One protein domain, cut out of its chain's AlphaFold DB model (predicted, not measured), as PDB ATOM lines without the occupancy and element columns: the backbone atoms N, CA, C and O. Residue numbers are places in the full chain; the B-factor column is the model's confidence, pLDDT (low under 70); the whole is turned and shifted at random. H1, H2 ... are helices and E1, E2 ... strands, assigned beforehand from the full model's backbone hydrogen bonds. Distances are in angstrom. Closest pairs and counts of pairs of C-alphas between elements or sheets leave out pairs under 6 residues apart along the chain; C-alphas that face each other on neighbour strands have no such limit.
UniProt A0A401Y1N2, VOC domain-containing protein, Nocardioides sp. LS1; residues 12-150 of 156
ATOM      1  N   LEU A  12     122.315 131.793  87.865       90.12
ATOM      2  CA  LEU A  12     123.003 132.987  87.398       90.12
ATOM      3  C   LEU A  12     122.810 134.119  88.404       90.12
ATOM      4  O   LEU A  12     121.699 134.382  88.860       90.12
ATOM      5  N   ALA A  13     123.898 134.809  88.722       89.81
ATOM      6  CA  ALA A  13     123.875 135.951  89.619       89.81
ATOM      7  C   ALA A  13     123.921 137.254  88.815       89.81
ATOM      8  O   ALA A  13     124.855 137.481  88.041       89.81
ATOM      9  N   TYR A  14     122.931 138.122  89.021       89.69
ATOM     10  CA  TYR A  14     122.886 139.457  88.425       89.69
ATOM     11  C   TYR A  14     122.708 140.512  89.507       89.69
ATOM     12  O   TYR A  14     121.863 140.371  90.386       89.69
ATOM     13  N   ARG A  15     123.495 141.591  89.420       89.06
ATOM     14  CA  ARG A  15     123.395 142.726  90.349       89.06
ATOM     15  C   ARG A  15     121.985 143.314  90.365       89.06
ATOM     16  O   ARG A  15     121.475 143.600  91.436       89.06
ATOM     17  N   ASP A  16     121.391 143.469  89.187       91.44
ATOM     18  CA  ASP A  16     119.983 143.812  89.024       91.44
ATOM     19  C   ASP A  16     119.275 142.598  88.416       91.44
ATOM     20  O   ASP A  16     119.417 142.298  87.230       91.44
ATOM     21  N   GLY A  17     118.621 141.813  89.272       93.75
ATOM     22  CA  GLY A  17     117.934 140.589  88.872       93.75
ATOM     23  C   GLY A  17     116.713 140.857  87.987       93.75
ATOM     24  O   GLY A  17     116.619 140.236  86.926       93.75
ATOM     25  N   PRO A  18     115.794 141.764  88.376       96.12
ATOM     26  CA  PRO A  18     114.630 142.106  87.563       96.12
ATOM     27  C   PRO A  18     115.003 142.626  86.171       96.12
ATOM     28  O   PRO A  18     114.473 142.117  85.181       96.12
ATOM     29  N   GLU A  19     115.951 143.565  86.081       95.25
ATOM     30  CA  GLU A  19     116.421 144.100  84.798       95.25
ATOM     31  C   GLU A  19     117.084 143.002  83.954       95.25
ATOM     32  O   GLU A  19     116.863 142.911  82.744       95.25
ATOM     33  N   ALA A  20     117.854 142.108  84.584       93.44
ATOM     34  CA  ALA A  20     118.469 140.989  83.884       93.44
ATOM     35  C   ALA A  20     117.438 140.017  83.301       93.44
ATOM     36  O   ALA A  20     117.626 139.551  82.178       93.44
ATOM     37  N   MET A  21     116.356 139.712  84.022       96.00
ATOM     38  CA  MET A  21     115.279 138.862  83.504       96.00
ATOM     39  C   MET A  21     114.616 139.489  82.276       96.00
ATOM     40  O   MET A  21     114.456 138.817  81.254       96.00
ATOM     41  N   ASP A  22     114.297 140.782  82.343       96.25
ATOM     42  CA  ASP A  22     113.673 141.511  81.234       96.25
ATOM     43  C   ASP A  22     114.589 141.534  80.005       96.25
ATOM     44  O   ASP A  22     114.169 141.251  78.878       96.25
ATOM     45  N   TRP A  23     115.877 141.789  80.226       94.12
ATOM     46  CA  TRP A  23     116.869 141.786  79.162       94.12
ATOM     47  C   TRP A  23     117.087 140.390  78.564       94.12
ATOM     48  O   TRP A  23     117.157 140.253  77.343       94.12
ATOM     49  N   LEU A  24     117.142 139.331  79.379       92.00
ATOM     50  CA  LEU A  24     117.267 137.952  78.895       92.00
ATOM     51  C   LEU A  24     116.049 137.529  78.064       92.00
ATOM     52  O   LEU A  24     116.197 136.832  77.053       92.00
ATOM     53  N   ALA A  25     114.854 137.987  78.438       93.06
ATOM     54  CA  ALA A  25     113.652 137.776  77.643       93.06
ATOM     55  C   ALA A  25     113.749 138.487  76.286       93.06
ATOM     56  O   ALA A  25     113.533 137.862  75.246       93.06
ATOM     57  N   ALA A  26     114.151 139.759  76.274       90.12
ATOM     58  CA  ALA A  26     114.269 140.545  75.048       90.12
ATOM     59  C   ALA A  26     115.379 140.031  74.108       90.12
ATOM     60  O   ALA A  26     115.148 139.815  72.918       90.12
ATOM     61  N   ALA A  27     116.579 139.797  74.638       89.00
ATOM     62  CA  ALA A  27     117.767 139.462  73.856       89.00
ATOM     63  C   ALA A  27     117.817 137.981  73.451       89.00
ATOM     64  O   ALA A  27     118.206 137.644  72.329       89.00
ATOM     65  N   PHE A  28     117.394 137.080  74.343       86.88
ATOM     66  CA  PHE A  28     117.541 135.630  74.173       86.88
ATOM     67  C   PHE A  28     116.204 134.898  74.034       86.88
ATOM     68  O   PHE A  28     116.191 133.700  73.729       86.88
ATOM     69  N   GLY A  29     115.074 135.606  74.128       89.00
ATOM     70  CA  GLY A  29     113.744 135.003  74.027       89.00
ATOM     71  C   GLY A  29     113.452 134.052  75.176       89.00
ATOM     72  O   GLY A  29     112.674 133.115  75.000       89.00
ATOM     73  N   PHE A  30     114.130 134.229  76.311       91.31
ATOM     74  CA  PHE A  30     113.848 133.439  77.495       91.31
ATOM     75  C   PHE A  30     112.465 133.805  78.018       91.31
ATOM     76  O   PHE A  30     112.041 134.957  77.948       91.31
ATOM     77  N   ARG A  31     111.745 132.813  78.527       94.69
ATOM     78  CA  ARG A  31     110.387 133.016  79.025       94.69
ATOM     79  C   ARG A  31     110.382 132.903  80.535       94.69
ATOM     80  O   ARG A  31     110.766 131.866  81.061       94.69
ATOM     81  N   GLU A  32     109.954 133.958  81.209       97.00
ATOM     82  CA  GLU A  32     109.765 133.954  82.657       97.00
ATOM     83  C   GLU A  32     108.748 132.885  83.089       97.00
ATOM     84  O   GLU A  32     107.714 132.701  82.443       97.00
ATOM     85  N   GLU A  33     109.070 132.184  84.176       97.31
ATOM     86  CA  GLU A  33     108.175 131.254  84.884       97.31
ATOM     87  C   GLU A  33     107.912 131.714  86.319       97.31
ATOM     88  O   GLU A  33     106.797 131.582  86.821       97.31
ATOM     89  N   ALA A  34     108.929 132.268  86.985       97.50
ATOM     90  CA  ALA A  34     108.807 132.775  88.344       97.50
ATOM     91  C   ALA A  34     109.673 134.016  88.550       97.50
ATOM     92  O   ALA A  34     110.798 134.083  88.055       97.50
ATOM     93  N   ARG A  35     109.156 134.958  89.339       98.31
ATOM     94  CA  ARG A  35     109.857 136.155  89.806       98.31
ATOM     95  C   ARG A  35     109.427 136.450  91.237       98.31
ATOM     96  O   ARG A  35     108.284 136.835  91.477       98.31
ATOM     97  N   TRP A  36     110.321 136.234  92.192       98.12
ATOM     98  CA  TRP A  36     110.094 136.487  93.612       98.12
ATOM     99  C   TRP A  36     110.960 137.654  94.058       98.12
ATOM    100  O   TRP A  36     112.185 137.619  93.938       98.12
ATOM    101  N   LEU A  37     110.305 138.692  94.568       98.00
ATOM    102  CA  LEU A  37     110.950 139.896  95.074       98.00
ATOM    103  C   LEU A  37     110.794 139.956  96.595       98.00
ATOM    104  O   LEU A  37     109.779 139.505  97.130       98.00
ATOM    105  N   ASN A  38     111.787 140.507  97.289       96.19
ATOM    106  CA  ASN A  38     111.615 140.920  98.681       96.19
ATOM    107  C   ASN A  38     110.874 142.273  98.767       96.19
ATOM    108  O   ASN A  38     110.488 142.856  97.752       96.19
ATOM    109  N   GLU A  39     110.689 142.782  99.986       97.12
ATOM    110  CA  GLU A  39     110.011 144.063 100.249       97.12
ATOM    111  C   GLU A  39     110.718 145.270  99.603       97.12
ATOM    112  O   GLU A  39     110.059 146.245  99.246       97.12
ATOM    113  N   ASP A  40     112.030 145.174  99.374       95.12
ATOM    114  CA  ASP A  40     112.849 146.207  98.730       95.12
ATOM    115  C   ASP A  40     112.876 146.088  97.191       95.12
ATOM    116  O   ASP A  40     113.582 146.839  96.518       95.12
ATOM    117  N   GLY A  41     112.140 145.132  96.610       95.50
ATOM    118  CA  GLY A  41     112.114 144.884  95.164       95.50
ATOM    119  C   GLY A  41     113.318 144.100  94.624       95.50
ATOM    120  O   GLY A  41     113.463 143.961  93.410       95.50
ATOM    121  N   VAL A  42     114.171 143.559  95.496       95.94
ATOM    122  CA  VAL A  42     115.331 142.738  95.122       95.94
ATOM    123  C   VAL A  42     114.874 141.330  94.752       95.94
ATOM    124  O   VAL A  42     114.119 140.699  95.495       95.94
ATOM    125  N   LEU A  43     115.366 140.808  93.625       97.25
ATOM    126  CA  LEU A  43     115.065 139.450  93.176       97.25
ATOM    127  C   LEU A  43     115.732 138.414  94.086       97.25
ATOM    128  O   LEU A  43     116.947 138.220  94.040       97.25
ATOM    129  N   THR A  44     114.925 137.706  94.872       96.38
ATOM    130  CA  THR A  44     115.385 136.598  95.720       96.38
ATOM    131  C   THR A  44     115.437 135.285  94.951       96.38
ATOM    132  O   THR A  44     116.313 134.462  95.210       96.38
ATOM    133  N   HIS A  45     114.529 135.101  93.990       97.06
ATOM    134  CA  HIS A  45     114.474 133.928  93.121       97.06
ATOM    135  C   HIS A  45     113.760 134.255  91.811       97.06
ATOM    136  O   HIS A  45     112.641 134.762  91.808       97.06
ATOM    137  N   GLY A  46     114.394 133.942  90.691       97.44
ATOM    138  CA  GLY A  46     113.826 134.033  89.356       97.44
ATOM    139  C   GLY A  46     114.037 132.731  88.597       97.44
ATOM    140  O   GLY A  46     115.077 132.087  88.727       97.44
ATOM    141  N   GLU A  47     113.072 132.359  87.768       96.94
ATOM    142  CA  GLU A  47     113.170 131.210  86.870       96.94
ATOM    143  C   GLU A  47     112.781 131.609  85.457       96.94
ATOM    144  O   GLU A  47     111.759 132.265  85.236       96.94
ATOM    145  N   MET A  48     113.582 131.168  84.488       94.88
ATOM    146  CA  MET A  48     113.283 131.367  83.076       94.88
ATOM    147  C   MET A  48     113.519 130.094  82.268       94.88
ATOM    148  O   MET A  48     114.504 129.379  82.462       94.88
ATOM    149  N   VAL A  49     112.634 129.840  81.309       92.25
ATOM    150  CA  VAL A  49     112.798 128.806  80.286       92.25
ATOM    151  C   VAL A  49     113.681 129.333  79.161       92.25
ATOM    152  O   VAL A  49     113.384 130.360  78.549       92.25
ATOM    153  N   ALA A  50     114.736 128.581  78.856       86.00
ATOM    154  CA  ALA A  50     115.681 128.819  77.774       86.00
ATOM    155  C   ALA A  50     115.630 127.639  76.787       86.00
ATOM    156  O   ALA A  50     116.295 126.612  76.959       86.00
ATOM    157  N   GLY A  51     114.789 127.754  75.756       82.56
ATOM    158  CA  GLY A  51     114.531 126.660  74.816       82.56
ATOM    159  C   GLY A  51     113.863 125.470  75.511       82.56
ATOM    160  O   GLY A  51     112.704 125.551  75.904       82.56
ATOM    161  N   ARG A  52     114.592 124.357  75.651       82.00
ATOM    162  CA  ARG A  52     114.122 123.152  76.367       82.00
ATOM    163  C   ARG A  52     114.657 123.039  77.797       82.00
ATOM    164  O   ARG A  52     114.348 122.057  78.461       82.00
ATOM    165  N   GLY A  53     115.510 123.971  78.220       85.50
ATOM    166  CA  GLY A  53     116.102 123.994  79.554       85.50
ATOM    167  C   GLY A  53     115.534 125.113  80.420       85.50
ATOM    168  O   GLY A  53     114.739 125.937  79.962       85.50
ATOM    169  N   ARG A  54     115.997 125.159  81.667       89.38
ATOM    170  CA  ARG A  54     115.710 126.222  82.632       89.38
ATOM    171  C   ARG A  54     117.013 126.865  83.091       89.38
ATOM    172  O   ARG A  54     118.054 126.209  83.117       89.38
ATOM    173  N   ILE A  55     116.930 128.129  83.472       91.94
ATOM    174  CA  ILE A  55     117.926 128.814  84.290       91.94
ATOM    175  C   ILE A  55     117.249 129.362  85.545       91.94
ATOM    176  O   ILE A  55     116.069 129.721  85.513       91.94
ATOM    177  N   MET A  56     118.007 129.438  86.634       94.38
ATOM    178  CA  MET A  56     117.624 130.195  87.823       94.38
ATOM    179  C   MET A  56     118.424 131.491  87.872       94.38
ATOM    180  O   MET A  56     119.568 131.537  87.415       94.38
ATOM    181  N   ILE A  57     117.828 132.543  88.415       94.62
ATOM    182  CA  ILE A  57     118.427 133.870  88.533       94.62
ATOM    183  C   ILE A  57     118.196 134.372  89.955       94.62
ATOM    184  O   ILE A  57     117.103 134.231  90.490       94.62
ATOM    185  N   ALA A  58     119.209 134.973  90.566       91.88
ATOM    186  CA  ALA A  58     119.060 135.655  91.845       91.88
ATOM    187  C   ALA A  58     119.911 136.923  91.877       91.88
ATOM    188  O   ALA A  58     120.944 137.014  91.200       91.88
ATOM    189  N   THR A  59     119.492 137.886  92.697       93.62
ATOM    190  CA  THR A  59     120.333 139.021  93.058       93.62
ATOM    191  C   THR A  59     121.176 138.656  94.281       93.62
ATOM    192  O   THR A  59     120.627 138.378  95.347       93.62
ATOM    193  N   PRO A  60     122.513 138.598  94.142       90.44
ATOM    194  CA  PRO A  60     123.415 138.284  95.244       90.44
ATOM    195  C   PRO A  60     123.558 139.478  96.200       90.44
ATOM    196  O   PRO A  60     122.950 140.531  96.014       90.44
ATOM    197  N   THR A  61     124.387 139.324  97.233       91.31
ATOM    198  CA  THR A  61     124.664 140.404  98.190       91.31
ATOM    199  C   THR A  61     125.285 141.632  97.501       91.31
ATOM    200  O   THR A  61     125.894 141.497  96.436       91.31
ATOM    201  N   PRO A  62     125.208 142.829  98.115       89.25
ATOM    202  CA  PRO A  62     125.826 144.040  97.565       89.25
ATOM    203  C   PRO A  62     127.341 143.936  97.321       89.25
ATOM    204  O   PRO A  62     127.865 144.631  96.454       89.25
ATOM    205  N   ASP A  63     128.029 143.050  98.049       90.44
ATOM    206  CA  ASP A  63     129.471 142.802  97.908       90.44
ATOM    207  C   ASP A  63     129.824 141.953  96.676       90.44
ATOM    208  O   ASP A  63     130.998 141.795  96.339       90.44
ATOM    209  N   TYR A  64     128.830 141.365  96.004       88.06
ATOM    210  CA  TYR A  64     129.078 140.569  94.813       88.06
ATOM    211  C   TYR A  64     129.509 141.439  93.632       88.06
ATOM    212  O   TYR A  64     128.841 142.394  93.219       88.06
ATOM    213  N   GLU A  65     130.579 140.997  92.981       86.81
ATOM    214  CA  GLU A  65     131.019 141.540  91.712       86.81
ATOM    215  C   GLU A  65     130.959 140.492  90.610       86.81
ATOM    216  O   GLU A  65     131.555 139.419  90.689       86.81
ATOM    217  N   GLY A  66     130.284 140.853  89.520       82.75
ATOM    218  CA  GLY A  66     130.291 140.047  88.309       82.75
ATOM    219  C   GLY A  66     131.708 139.881  87.741       82.75
ATOM    220  O   GLY A  66     132.494 140.836  87.795       82.75
ATOM    221  N   PRO A  67     132.025 138.748  87.082       81.19
ATOM    222  CA  PRO A  67     133.361 138.472  86.542       81.19
ATOM    223  C   PRO A  67     133.930 139.585  85.651       81.19
ATOM    224  O   PRO A  67     135.134 139.841  85.661       81.19
ATOM    225  N   ARG A  68     133.070 140.292  84.895       78.12
ATOM    226  CA  ARG A  68     133.474 141.421  84.042       78.12
ATOM    227  C   ARG A  68     133.986 142.619  84.841       78.12
ATOM    228  O   ARG A  68     134.959 143.238  84.418       78.12
ATOM    229  N   LEU A  69     133.304 142.973  85.928       85.25
ATOM    230  CA  LEU A  69     133.730 144.079  86.778       85.25
ATOM    231  C   LEU A  69     134.961 143.667  87.580       85.25
ATOM    232  O   LEU A  69     135.946 144.393  87.586       85.25
ATOM    233  N   HIS A  70     134.947 142.468  88.160       89.12
ATOM    234  CA  HIS A  70     136.050 141.996  88.987       89.12
ATOM    235  C   HIS A  70     137.385 141.973  88.219       89.12
ATOM    236  O   HIS A  70     138.413 142.477  88.676       89.12
ATOM    237  N   ARG A  71     137.379 141.488  86.968       88.44
ATOM    238  CA  ARG A  71     138.583 141.485  86.119       88.44
ATOM    239  C   ARG A  71     139.067 142.875  85.691       88.44
ATOM    240  O   ARG A  71     140.170 142.963  85.165       88.44
ATOM    241  N   SER A  72     138.273 143.939  85.851       89.38
ATOM    242  CA  SER A  72     138.705 145.293  85.474       89.38
ATOM    243  C   SER A  72     139.675 145.908  86.481       89.38
ATOM    244  O   SER A  72     140.316 146.902  86.152       89.38
ATOM    245  N   HIS A  73     139.762 145.355  87.693       94.50
ATOM    246  CA  HIS A  73     140.604 145.884  88.768       94.50
ATOM    247  C   HIS A  73     141.383 144.807  89.543       94.50
ATOM    248  O   HIS A  73     142.150 145.138  90.441       94.50
ATOM    249  N   CYS A  74     141.227 143.524  89.203       94.56
ATOM    250  CA  CYS A  74     142.007 142.430  89.777       94.56
ATOM    251  C   CYS A  74     142.918 141.796  88.715       94.56
ATOM    252  O   CYS A  74     142.449 141.115  87.803       94.56
ATOM    253  N   ASP A  75     144.239 141.962  88.855       95.88
ATOM    254  CA  ASP A  75     145.238 141.467  87.891       95.88
ATOM    255  C   ASP A  75     145.186 139.950  87.700       95.88
ATOM    256  O   ASP A  75     145.311 139.435  86.585       95.88
ATOM    257  N   ARG A  76     144.965 139.210  88.793       93.50
ATOM    258  CA  ARG A  76     144.790 137.755  88.736       93.50
ATOM    259  C   ARG A  76     143.543 137.408  87.930       93.50
ATOM    260  O   ARG A  76     143.600 136.525  87.072       93.50
ATOM    261  N   ALA A  77     142.461 138.153  88.163       89.06
ATOM    262  CA  ALA A  77     141.201 137.957  87.475       89.06
ATOM    263  C   ALA A  77     141.256 138.364  85.992       89.06
ATOM    264  O   ALA A  77     140.605 137.757  85.141       89.06
ATOM    265  N   ALA A  78     142.077 139.351  85.647       87.38
ATOM    266  CA  ALA A  78     142.391 139.686  84.266       87.38
ATOM    267  C   ALA A  78     143.233 138.582  83.605       87.38
ATOM    268  O   ALA A  78     143.004 138.232  82.447       87.38
ATOM    269  N   ALA A  79     144.185 137.996  84.339       89.44
ATOM    270  CA  ALA A  79     145.150 137.051  83.792       89.44
ATOM    271  C   ALA A  79     144.532 135.738  83.291       89.44
ATOM    272  O   ALA A  79     144.791 135.352  82.150       89.44
ATOM    273  N   TRP A  80     143.709 135.068  84.103       83.19
ATOM    274  CA  TRP A  80     142.997 133.849  83.685       83.19
ATOM    275  C   TRP A  80     141.851 134.123  82.682       83.19
ATOM    276  O   TRP A  80     141.569 133.274  81.844       83.19
ATOM    277  N   SER A  81     141.298 135.348  82.639       79.56
ATOM    278  CA  SER A  81     140.261 135.771  81.676       79.56
ATOM    279  C   SER A  81     140.790 135.976  80.255       79.56
ATOM    280  O   SER A  81     140.008 136.203  79.332       79.56
ATOM    281  N   ARG A  82     142.114 135.911  80.045       77.56
ATOM    282  CA  ARG A  82     142.711 135.949  78.701       77.56
ATOM    283  C   ARG A  82     142.405 134.699  77.879       77.56
ATOM    284  O   ARG A  82     142.556 134.750  76.661       77.56
ATOM    285  N   ALA A  83     142.012 133.597  78.518       72.44
ATOM    286  CA  ALA A  83     141.503 132.413  77.842       72.44
ATOM    287  C   ALA A  83     139.980 132.567  77.653       72.44
ATOM    288  O   ALA A  83     139.231 132.372  78.607       72.44
ATOM    289  N   PRO A  84     139.492 132.903  76.444       60.53
ATOM    290  CA  PRO A  84     138.084 133.260  76.242       60.53
ATOM    291  C   PRO A  84     137.117 132.073  76.386       60.53
ATOM    292  O   PRO A  84     135.913 132.277  76.438       60.53
ATOM    293  N   TRP A  85     137.635 130.843  76.453       53.97
ATOM    294  CA  TRP A  85     136.854 129.600  76.479       53.97
ATOM    295  C   TRP A  85     136.614 129.052  77.893       53.97
ATOM    296  O   TRP A  85     135.926 128.048  78.043       53.97
ATOM    297  N   VAL A  86     137.225 129.658  78.918       53.91
ATOM    298  CA  VAL A  86     137.257 129.125  80.291       53.91
ATOM    299  C   VAL A  86     136.792 130.193  81.274       53.91
ATOM    300  O   VAL A  86     137.530 130.578  82.172       53.91
ATOM    301  N   ILE A  87     135.588 130.727  81.072       59.47
ATOM    302  CA  ILE A  87     134.934 131.577  82.072       59.47
ATOM    303  C   ILE A  87     133.441 131.241  82.085       59.47
ATOM    304  O   ILE A  87     132.816 131.198  81.026       59.47
ATOM    305  N   ASP A  88     132.930 130.964  83.284       62.41
ATOM    306  CA  ASP A  88     131.550 130.661  83.682       62.41
ATOM    307  C   ASP A  88     130.487 130.959  82.612       62.41
ATOM    308  O   ASP A  88     130.152 132.111  82.323       62.41
ATOM    309  N   GLY A  89     129.960 129.897  81.999       69.31
ATOM    310  CA  GLY A  89     128.976 130.012  80.935       69.31
ATOM    311  C   GLY A  89     127.984 128.863  80.873       69.31
ATOM    312  O   GLY A  89     128.226 127.784  81.409       69.31
ATOM    313  N   VAL A  90     126.852 129.114  80.219       77.00
ATOM    314  CA  VAL A  90     125.761 128.159  80.031       77.00
ATOM    315  C   VAL A  90     125.658 127.808  78.553       77.00
ATOM    316  O   VAL A  90     125.448 128.670  77.714       77.00
ATOM    317  N   LEU A  91     125.752 126.531  78.207       75.50
ATOM    318  CA  LEU A  91     125.490 126.088  76.838       75.50
ATOM    319  C   LEU A  91     123.981 125.965  76.594       75.50
ATOM    320  O   LEU A  91     123.302 125.211  77.290       75.50
ATOM    321  N   VAL A  92     123.466 126.667  75.583       74.94
ATOM    322  CA  VAL A  92     122.049 126.667  75.197       74.94
ATOM    323  C   VAL A  92     121.897 126.166  73.759       74.94
ATOM    324  O   VAL A  92     122.567 126.603  72.826       74.94
ATOM    325  N   TYR A  93     120.977 125.230  73.552       74.56
ATOM    326  CA  TYR A  93     120.631 124.758  72.212       74.56
ATOM    327  C   TYR A  93     119.462 125.573  71.669       74.56
ATOM    328  O   TYR A  93     118.438 125.711  72.340       74.56
ATOM    329  N   VAL A  94     119.615 126.086  70.449       79.12
ATOM    330  CA  VAL A  94     118.612 126.907  69.764       79.12
ATOM    331  C   VAL A  94     118.392 126.377  68.354       79.12
ATOM    332  O   VAL A  94     119.306 125.816  67.748       79.12
ATOM    333  N   ASP A  95     117.178 126.545  67.837       79.12
ATOM    334  CA  ASP A  95     116.820 126.013  66.519       79.12
ATOM    335  C   ASP A  95     117.490 126.802  65.379       79.12
ATOM    336  O   ASP A  95     117.952 126.203  64.409       79.12
ATOM    337  N   ASP A  96     117.612 128.128  65.526       82.38
ATOM    338  CA  ASP A  96     118.277 129.021  64.572       82.38
ATOM    339  C   ASP A  96     119.286 129.922  65.296       82.38
ATOM    340  O   ASP A  96     118.923 130.861  66.010       82.38
ATOM    341  N   VAL A  97     120.576 129.622  65.124       82.25
ATOM    342  CA  VAL A  97     121.652 130.398  65.753       82.25
ATOM    343  C   VAL A  97     121.820 131.773  65.115       82.25
ATOM    344  O   VAL A  97     122.167 132.712  65.826       82.25
ATOM    345  N   ALA A  98     121.580 131.919  63.810       82.00
ATOM    346  CA  ALA A  98     121.755 133.203  63.139       82.00
ATOM    347  C   ALA A  98     120.699 134.199  63.632       82.00
ATOM    348  O   ALA A  98     121.046 135.273  64.116       82.00
ATOM    349  N   ALA A  99     119.429 133.783  63.643       84.12
ATOM    350  CA  ALA A  99     118.341 134.596  64.178       84.12
ATOM    351  C   ALA A  99     118.539 134.916  65.670       84.12
ATOM    352  O   ALA A  99     118.284 136.036  66.118       84.12
ATOM    353  N   HIS A 100     119.026 133.946  66.451       82.81
ATOM    354  CA  HIS A 100     119.327 134.160  67.863       82.81
ATOM    355  C   HIS A 100     120.461 135.176  68.072       82.81
ATOM    356  O   HIS A 100     120.366 136.030  68.952       82.81
ATOM    357  N   PHE A 101     121.520 135.090  67.263       83.06
ATOM    358  CA  PHE A 101     122.647 136.014  67.292       83.06
ATOM    359  C   PHE A 101     122.227 137.437  66.919       83.06
ATOM    360  O   PHE A 101     122.561 138.369  67.648       83.06
ATOM    361  N   ASP A 102     121.480 137.601  65.825       85.88
ATOM    362  CA  ASP A 102     121.037 138.913  65.350       85.88
ATOM    363  C   ASP A 102     120.160 139.606  66.397       85.88
ATOM    364  O   ASP A 102     120.444 140.739  66.782       85.88
ATOM    365  N   ARG A 103     119.188 138.889  66.980       86.50
ATOM    366  CA  ARG A 103     118.360 139.423  68.072       86.50
ATOM    367  C   ARG A 103     119.194 139.851  69.279       86.50
ATOM    368  O   ARG A 103     118.974 140.926  69.832       86.50
ATOM    369  N   ALA A 104     120.139 139.018  69.709       84.62
ATOM    370  CA  ALA A 104     120.964 139.339  70.867       84.62
ATOM    371  C   ALA A 104     121.857 140.560  70.603       84.62
ATOM    372  O   ALA A 104     122.007 141.420  71.472       84.62
ATOM    373  N   LYS A 105     122.417 140.663  69.395       85.75
ATOM    374  CA  LYS A 105     123.204 141.816  68.954       85.75
ATOM    375  C   LYS A 105     122.363 143.095  68.931       85.75
ATOM    376  O   LYS A 105     122.828 144.116  69.434       85.75
ATOM    377  N   ASP A 106     121.144 143.038  68.404       87.00
ATOM    378  CA  ASP A 106     120.219 144.178  68.373       87.00
ATOM    379  C   ASP A 106     119.813 144.628  69.787       87.00
ATOM    380  O   ASP A 106     119.603 145.815  70.030       87.00
ATOM    381  N   ALA A 107     119.803 143.702  70.750       84.38
ATOM    382  CA  ALA A 107     119.604 143.970  72.174       84.38
ATOM    383  C   ALA A 107     120.889 144.389  72.929       84.38
ATOM    384  O   ALA A 107     120.902 144.446  74.163       84.38
ATOM    385  N   GLY A 108     121.986 144.666  72.215       83.50
ATOM    386  CA  GLY A 108     123.238 145.172  72.787       83.50
ATOM    387  C   GLY A 108     124.192 144.108  73.342       83.50
ATOM    388  O   GLY A 108     125.175 144.461  73.998       83.50
ATOM    389  N   ALA A 109     123.956 142.815  73.093       79.38
ATOM    390  CA  ALA A 109     124.917 141.772  73.447       79.38
ATOM    391  C   ALA A 109     126.186 141.872  72.577       79.38
ATOM    392  O   ALA A 109     126.120 142.118  71.372       79.38
ATOM    393  N   THR A 110     127.360 141.636  73.169       67.75
ATOM    394  CA  THR A 110     128.631 141.597  72.431       67.75
ATOM    395  C   THR A 110     129.115 140.160  72.266       67.75
ATOM    396  O   THR A 110     129.197 139.441  73.265       67.75
ATOM    397  N   PRO A 111     129.524 139.736  71.061       62.66
ATOM    398  CA  PRO A 111     130.124 138.419  70.873       62.66
ATOM    399  C   PRO A 111     131.456 138.293  71.629       62.66
ATOM    400  O   PRO A 111     132.264 139.222  71.607       62.66
ATOM    401  N   ALA A 112     131.731 137.126  72.232       55.81
ATOM    402  CA  ALA A 112     133.063 136.828  72.793       55.81
ATOM    403  C   ALA A 112     134.158 136.900  71.745       55.81
ATOM    404  O   ALA A 112     135.307 137.243  72.029       55.81
ATOM    405  N   LEU A 113     133.805 136.461  70.541       46.84
ATOM    406  CA  LEU A 113     134.737 136.232  69.470       46.84
ATOM    407  C   LEU A 113     134.497 137.291  68.403       46.84
ATOM    408  O   LEU A 113     133.528 137.244  67.648       46.84
ATOM    409  N   ARG A 114     135.433 138.234  68.296       35.47
ATOM    410  CA  ARG A 114     135.700 138.851  66.999       35.47
ATOM    411  C   ARG A 114     136.130 137.704  66.095       35.47
ATOM    412  O   ARG A 114     137.171 137.117  66.380       35.47
ATOM    413  N   ASP A 115     135.317 137.380  65.093       33.78
ATOM    414  CA  ASP A 115     135.611 136.417  64.032       33.78
ATOM    415  C   ASP A 115     137.104 136.475  63.673       33.78
ATOM    416  O   ASP A 115     137.582 137.391  62.996       33.78
ATOM    417  N   ARG A 116     137.893 135.551  64.233       35.66
ATOM    418  CA  ARG A 116     139.229 135.299  63.723       35.66
ATOM    419  C   ARG A 116     138.991 134.335  62.593       35.66
ATOM    420  O   ARG A 116     138.811 133.142  62.829       35.66
ATOM    421  N   ALA A 117     139.023 134.896  61.388       30.81
ATOM    422  CA  ALA A 117     139.235 134.168  60.158       30.81
ATOM    423  C   ALA A 117     140.099 132.932  60.436       30.81
ATOM    424  O   ALA A 117     141.210 133.026  60.970       30.81
ATOM    425  N   ARG A 118     139.521 131.781  60.100       34.62
ATOM    426  CA  ARG A 118     140.126 130.452  60.095       34.62
ATOM    427  C   ARG A 118     141.635 130.513  59.795       34.62
ATOM    428  O   ARG A 118     142.023 131.198  58.843       34.62
ATOM    429  N   PRO A 119     142.495 129.766  60.515       30.38
ATOM    430  CA  PRO A 119     143.887 129.599  60.111       30.38
ATOM    431  C   PRO A 119     143.951 129.155  58.642       30.38
ATOM    432  O   PRO A 119     143.327 128.160  58.261       30.38
ATOM    433  N   ARG A 120     144.653 129.918  57.791       26.72
ATOM    434  CA  ARG A 120     144.832 129.572  56.372       26.72
ATOM    435  C   ARG A 120     145.521 128.204  56.289       26.72
ATOM    436  O   ARG A 120     146.630 128.071  56.792       26.72
ATOM    437  N   GLY A 121     144.884 127.214  55.653       29.72
ATOM    438  CA  GLY A 121     145.554 125.954  55.290       29.72
ATOM    439  C   GLY A 121     144.765 124.647  55.424       29.72
ATOM    440  O   GLY A 121     145.264 123.625  54.974       29.72
ATOM    441  N   GLN A 122     143.556 124.626  55.990       36.41
ATOM    442  CA  GLN A 122     142.752 123.391  56.010       36.41
ATOM    443  C   GLN A 122     141.816 123.293  54.788       36.41
ATOM    444  O   GLN A 122     141.227 124.309  54.397       36.41
ATOM    445  N   PRO A 123     141.616 122.102  54.192       30.70
ATOM    446  CA  PRO A 123     140.691 121.933  53.072       30.70
ATOM    447  C   PRO A 123     139.244 122.254  53.495       30.70
ATOM    448  O   PRO A 123     138.918 122.175  54.685       30.70
ATOM    449  N   PRO A 124     138.379 122.715  52.573       29.17
ATOM    450  CA  PRO A 124     136.987 123.025  52.886       29.17
ATOM    451  C   PRO A 124     136.235 121.750  53.293       29.17
ATOM    452  O   PRO A 124     136.356 120.722  52.632       29.17
ATOM    453  N   LEU A 125     135.456 121.819  54.377       33.12
ATOM    454  CA  LEU A 125     134.521 120.753  54.738       33.12
ATOM    455  C   LEU A 125     133.269 120.882  53.860       33.12
ATOM    456  O   LEU A 125     132.716 121.973  53.707       33.12
ATOM    457  N   SER A 126     132.869 119.771  53.246       31.61
ATOM    458  CA  SER A 126     131.719 119.667  52.345       31.61
ATOM    459  C   SER A 126     130.416 120.126  53.010       31.61
ATOM    460  O   SER A 126     130.148 119.810  54.165       31.61
ATOM    461  N   ARG A 127     129.577 120.849  52.254       32.69
ATOM    462  CA  ARG A 127     128.212 121.230  52.657       32.69
ATOM    463  C   ARG A 127     127.346 119.973  52.808       32.69
ATOM    464  O   ARG A 127     127.060 119.327  51.804       32.69
ATOM    465  N   GLY A 128     126.897 119.660  54.024       27.80
ATOM    466  CA  GLY A 128     125.995 118.536  54.288       27.80
ATOM    467  C   GLY A 128     124.930 118.842  55.345       27.80
ATOM    468  O   GLY A 128     125.265 118.972  56.513       27.80
ATOM    469  N   GLY A 129     123.663 118.893  54.907       31.78
ATOM    470  CA  GLY A 129     122.439 118.593  55.677       31.78
ATOM    471  C   GLY A 129     122.019 119.518  56.840       31.78
ATOM    472  O   GLY A 129     122.839 120.244  57.393       31.78
ATOM    473  N   PRO A 130     120.729 119.500  57.247       35.25
ATOM    474  CA  PRO A 130     120.224 120.318  58.349       35.25
ATOM    475  C   PRO A 130     120.689 119.729  59.691       35.25
ATOM    476  O   PRO A 130     120.061 118.836  60.258       35.25
ATOM    477  N   GLY A 131     121.840 120.196  60.173       34.06
ATOM    478  CA  GLY A 131     122.404 119.836  61.474       34.06
ATOM    479  C   GLY A 131     121.910 120.755  62.593       34.06
ATOM    480  O   GLY A 131     121.785 121.966  62.409       34.06
ATOM    481  N   ARG A 132     121.646 120.181  63.774       37.22
ATOM    482  CA  ARG A 132     121.334 120.935  64.998       37.22
ATOM    483  C   ARG A 132     122.490 121.867  65.345       37.22
ATOM    484  O   ARG A 132     123.624 121.419  65.504       37.22
ATOM    485  N   SER A 133     122.178 123.145  65.494       38.50
ATOM    486  CA  SER A 133     123.141 124.170  65.881       38.50
ATOM    487  C   SER A 133     123.128 124.346  67.406       38.50
ATOM    488  O   SER A 133     122.090 124.200  68.050       38.50
ATOM    489  N   SER A 134     124.287 124.604  68.010       37.97
ATOM    490  CA  SER A 134     124.427 124.829  69.455       37.97
ATOM    491  C   SER A 134     125.114 126.159  69.723       37.97
ATOM    492  O   SER A 134     125.992 126.566  68.958       37.97
ATOM    493  N   LEU A 135     124.708 126.828  70.800       39.94
ATOM    494  CA  LEU A 135     125.200 128.140  71.183       39.94
ATOM    495  C   LEU A 135     125.685 128.115  72.631       39.94
ATOM    496  O   LEU A 135     124.898 127.952  73.557       39.94
ATOM    497  N   ASP A 136     126.977 128.309  72.853       38.72
ATOM    498  CA  ASP A 136     127.495 128.531  74.197       38.72
ATOM    499  C   ASP A 136     127.180 129.982  74.599       38.72
ATOM    500  O   ASP A 136     127.696 130.939  74.022       38.72
ATOM    501  N   VAL A 137     126.271 130.150  75.555       41.84
ATOM    502  CA  VAL A 137     125.836 131.430  76.120       41.84
ATOM    503  C   VAL A 137     126.584 131.633  77.435       41.84
ATOM    504  O   VAL A 137     126.138 131.233  78.509       41.84
ATOM    505  N   HIS A 138     127.753 132.260  77.400       41.41
ATOM    506  CA  HIS A 138     128.434 132.606  78.637       41.41
ATOM    507  C   HIS A 138     127.727 133.778  79.307       41.41
ATOM    508  O   HIS A 138     127.851 134.928  78.883       41.41
ATOM    509  N   ALA A 139     126.998 133.489  80.380       33.94
ATOM    510  CA  ALA A 139     126.408 134.485  81.258       33.94
ATOM    511  C   ALA A 139     127.476 135.124  82.160       33.94
ATOM    512  O   ALA A 139     127.397 135.091  83.382       33.94
ATOM    513  N   ALA A 140     128.494 135.727  81.549       33.41
ATOM    514  CA  ALA A 140     129.300 136.717  82.231       33.41
ATOM    515  C   ALA A 140     128.510 138.025  82.178       33.41
ATOM    516  O   ALA A 140     128.284 138.558  81.091       33.41
ATOM    517  N   VAL A 141     128.067 138.485  83.354       35.81
ATOM    518  CA  VAL A 141     127.488 139.808  83.642       35.81
ATOM    519  C   VAL A 141     127.824 140.797  82.534       35.81
ATOM    520  O   VAL A 141     128.991 141.159  82.364       35.81
ATOM    521  N   THR A 142     126.779 141.117  81.772       33.84
ATOM    522  CA  THR A 142     126.756 141.734  80.444       33.84
ATOM    523  C   THR A 142     128.077 142.297  79.901       33.84
ATOM    524  O   THR A 142     128.710 143.135  80.551       33.84
ATOM    525  N   PRO A 143     128.403 141.985  78.637       39.31
ATOM    526  CA  PRO A 143     127.483 141.363  77.692       39.31
ATOM    527  C   PRO A 143     127.663 139.853  77.734       39.31
ATOM    528  O   PRO A 143     128.789 139.356  77.649       39.31
ATOM    529  N   VAL A 144     126.539 139.147  77.865       38.97
ATOM    530  CA  VAL A 144     126.480 137.704  77.655       38.97
ATOM    531  C   VAL A 144     127.259 137.386  76.394       38.97
ATOM    532  O   VAL A 144     127.043 137.959  75.325       38.97
ATOM    533  N   THR A 145     128.227 136.514  76.569       39.09
ATOM    534  CA  THR A 145     129.165 136.135  75.543       39.09
ATOM    535  C   THR A 145     128.533 134.995  74.761       39.09
ATOM    536  O   THR A 145     128.273 133.924  75.298       39.09
ATOM    537  N   ILE A 146     128.254 135.234  73.488       37.06
ATOM    538  CA  ILE A 146     127.732 134.214  72.584       37.06
ATOM    539  C   ILE A 146     128.907 133.585  71.832       37.06
ATOM    540  O   ILE A 146     129.622 134.287  71.112       37.06
ATOM    541  N   THR A 147     129.096 132.276  71.983       36.59
ATOM    542  CA  THR A 147     130.023 131.469  71.182       36.59
ATOM    543  C   THR A 147     129.215 130.457  70.374       36.59
ATOM    544  O   THR A 147     128.563 129.568  70.914       36.59
ATOM    545  N   THR A 148     129.238 130.588  69.050       33.16
ATOM    546  CA  THR A 148     128.581 129.640  68.147       33.16
ATOM    547  C   THR A 148     129.510 128.466  67.875       33.16
ATOM    548  O   THR A 148     130.497 128.614  67.156       33.16
ATOM    549  N   THR A 149     129.175 127.284  68.388       31.66
ATOM    550  CA  THR A 149     129.879 126.046  68.040       31.66
ATOM    551  C   THR A 149     128.942 125.178  67.208       31.66
ATOM    552  O   THR A 149     127.978 124.614  67.718       31.66
ATOM    553  N   THR A 150     129.212 125.040  65.906       30.08
ATOM    554  CA  THR A 150     128.536 124.023  65.085       30.08
ATOM    555  C   THR A 150     129.236 122.689  65.323       30.08
ATOM    556  O   THR A 150     130.328 122.462  64.804       30.08
TER     557      THR A 150
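Overview. This is residues 12 to 150 of the 156 residues of the protein "VOC domain-containing protein" of Nocardioides sp. LS1 (UniProt A0A401Y1N2). Two small three-stranded antiparallel sheets stand side by side, each with one helix over one face: H1 over E1 E2 E3 and H4 over E4 E5 E6, the two helices touching each other. H2 and H3 lie off to one side on the path from E3 to E4, and a long loop sticks out with residues 114 to 130. The printed part has 139 residues, under half of them in named elements, which run H1 E1 E2 E3 H2 H3 E4 H4 E5 E6; the class is mixed, helices and strands. The sheet orders are E1 E2 E3 and E4 E5 E6. The whole is only just compact, close to loose, with a radius of gyration of the C-alphas of 17.0 A, and is elongated, spanning 60 by 38 by 22 A.

Along the chain. H1, residues 17 to 28, begins at C-alpha 17, (117.934, 140.589, 88.872), and is 15.5 A long. E1 is residues 31 to 37, 17.5 A, E2 residues 43 to 50, 18.7 A, and E3 residues 53 to 58, 17.2 A. H2 is residues 67 to 70, H3 residues 75 to 80, and E4 residues 90 to 93. H4, residues 97 to 106, is 14.1 A long. E5 is residues 134 to 138 and E6 residues 145 to 149, ending at C-alpha 149, (129.879, 126.046, 68.040).

Arrangement. E1 E2 E3 is a meander, each strand the antiparallel neighbour of the one before; N 33 and O 47 are 2.9 A apart, and N 46 and O 57 2.7 A. Residues 12 to 13 pair parallel with residues 57 to 58 of E3. H1 is on this sheet at a height of 9.1 A, along the strands, over E1 and E2; these are two layers, a helix on one face of a sheet. H1 touches H4 with residues 26 to 28 alone, closest at the C-alphas of Ala 27 and Ala 104, 4.4 A, at a steep tilt of 51 degrees, opposite ways. H4 is on the sheet E4 E5 E6, again two layers, at a height of 9.7 A, only just over E5 and E6, with 3 C-alphas falling on each. N 92 and O 135 are 2.8 A apart, and in the hairpin E5 and E6, N 138 and O 145 are 2.7 A apart. H2 and H3 are close but not clearly touching, with the C-alphas of His 70 and Ala 77 6.7 A apart. In H1, H3 and H4 every O i to N i+4 pair is within hydrogen-bond range; H2 is too short for one.

Size, cuts and confidence. The C-alphas of Glu 39 and Pro 123, the two farthest apart, are 60.5 A apart. The printed part has no cut. The link H4 to E5, 27 residues, is long. Mean pLDDT of the printed part is 72.4; residues 84 to 89 and 110 to 150 are under 70.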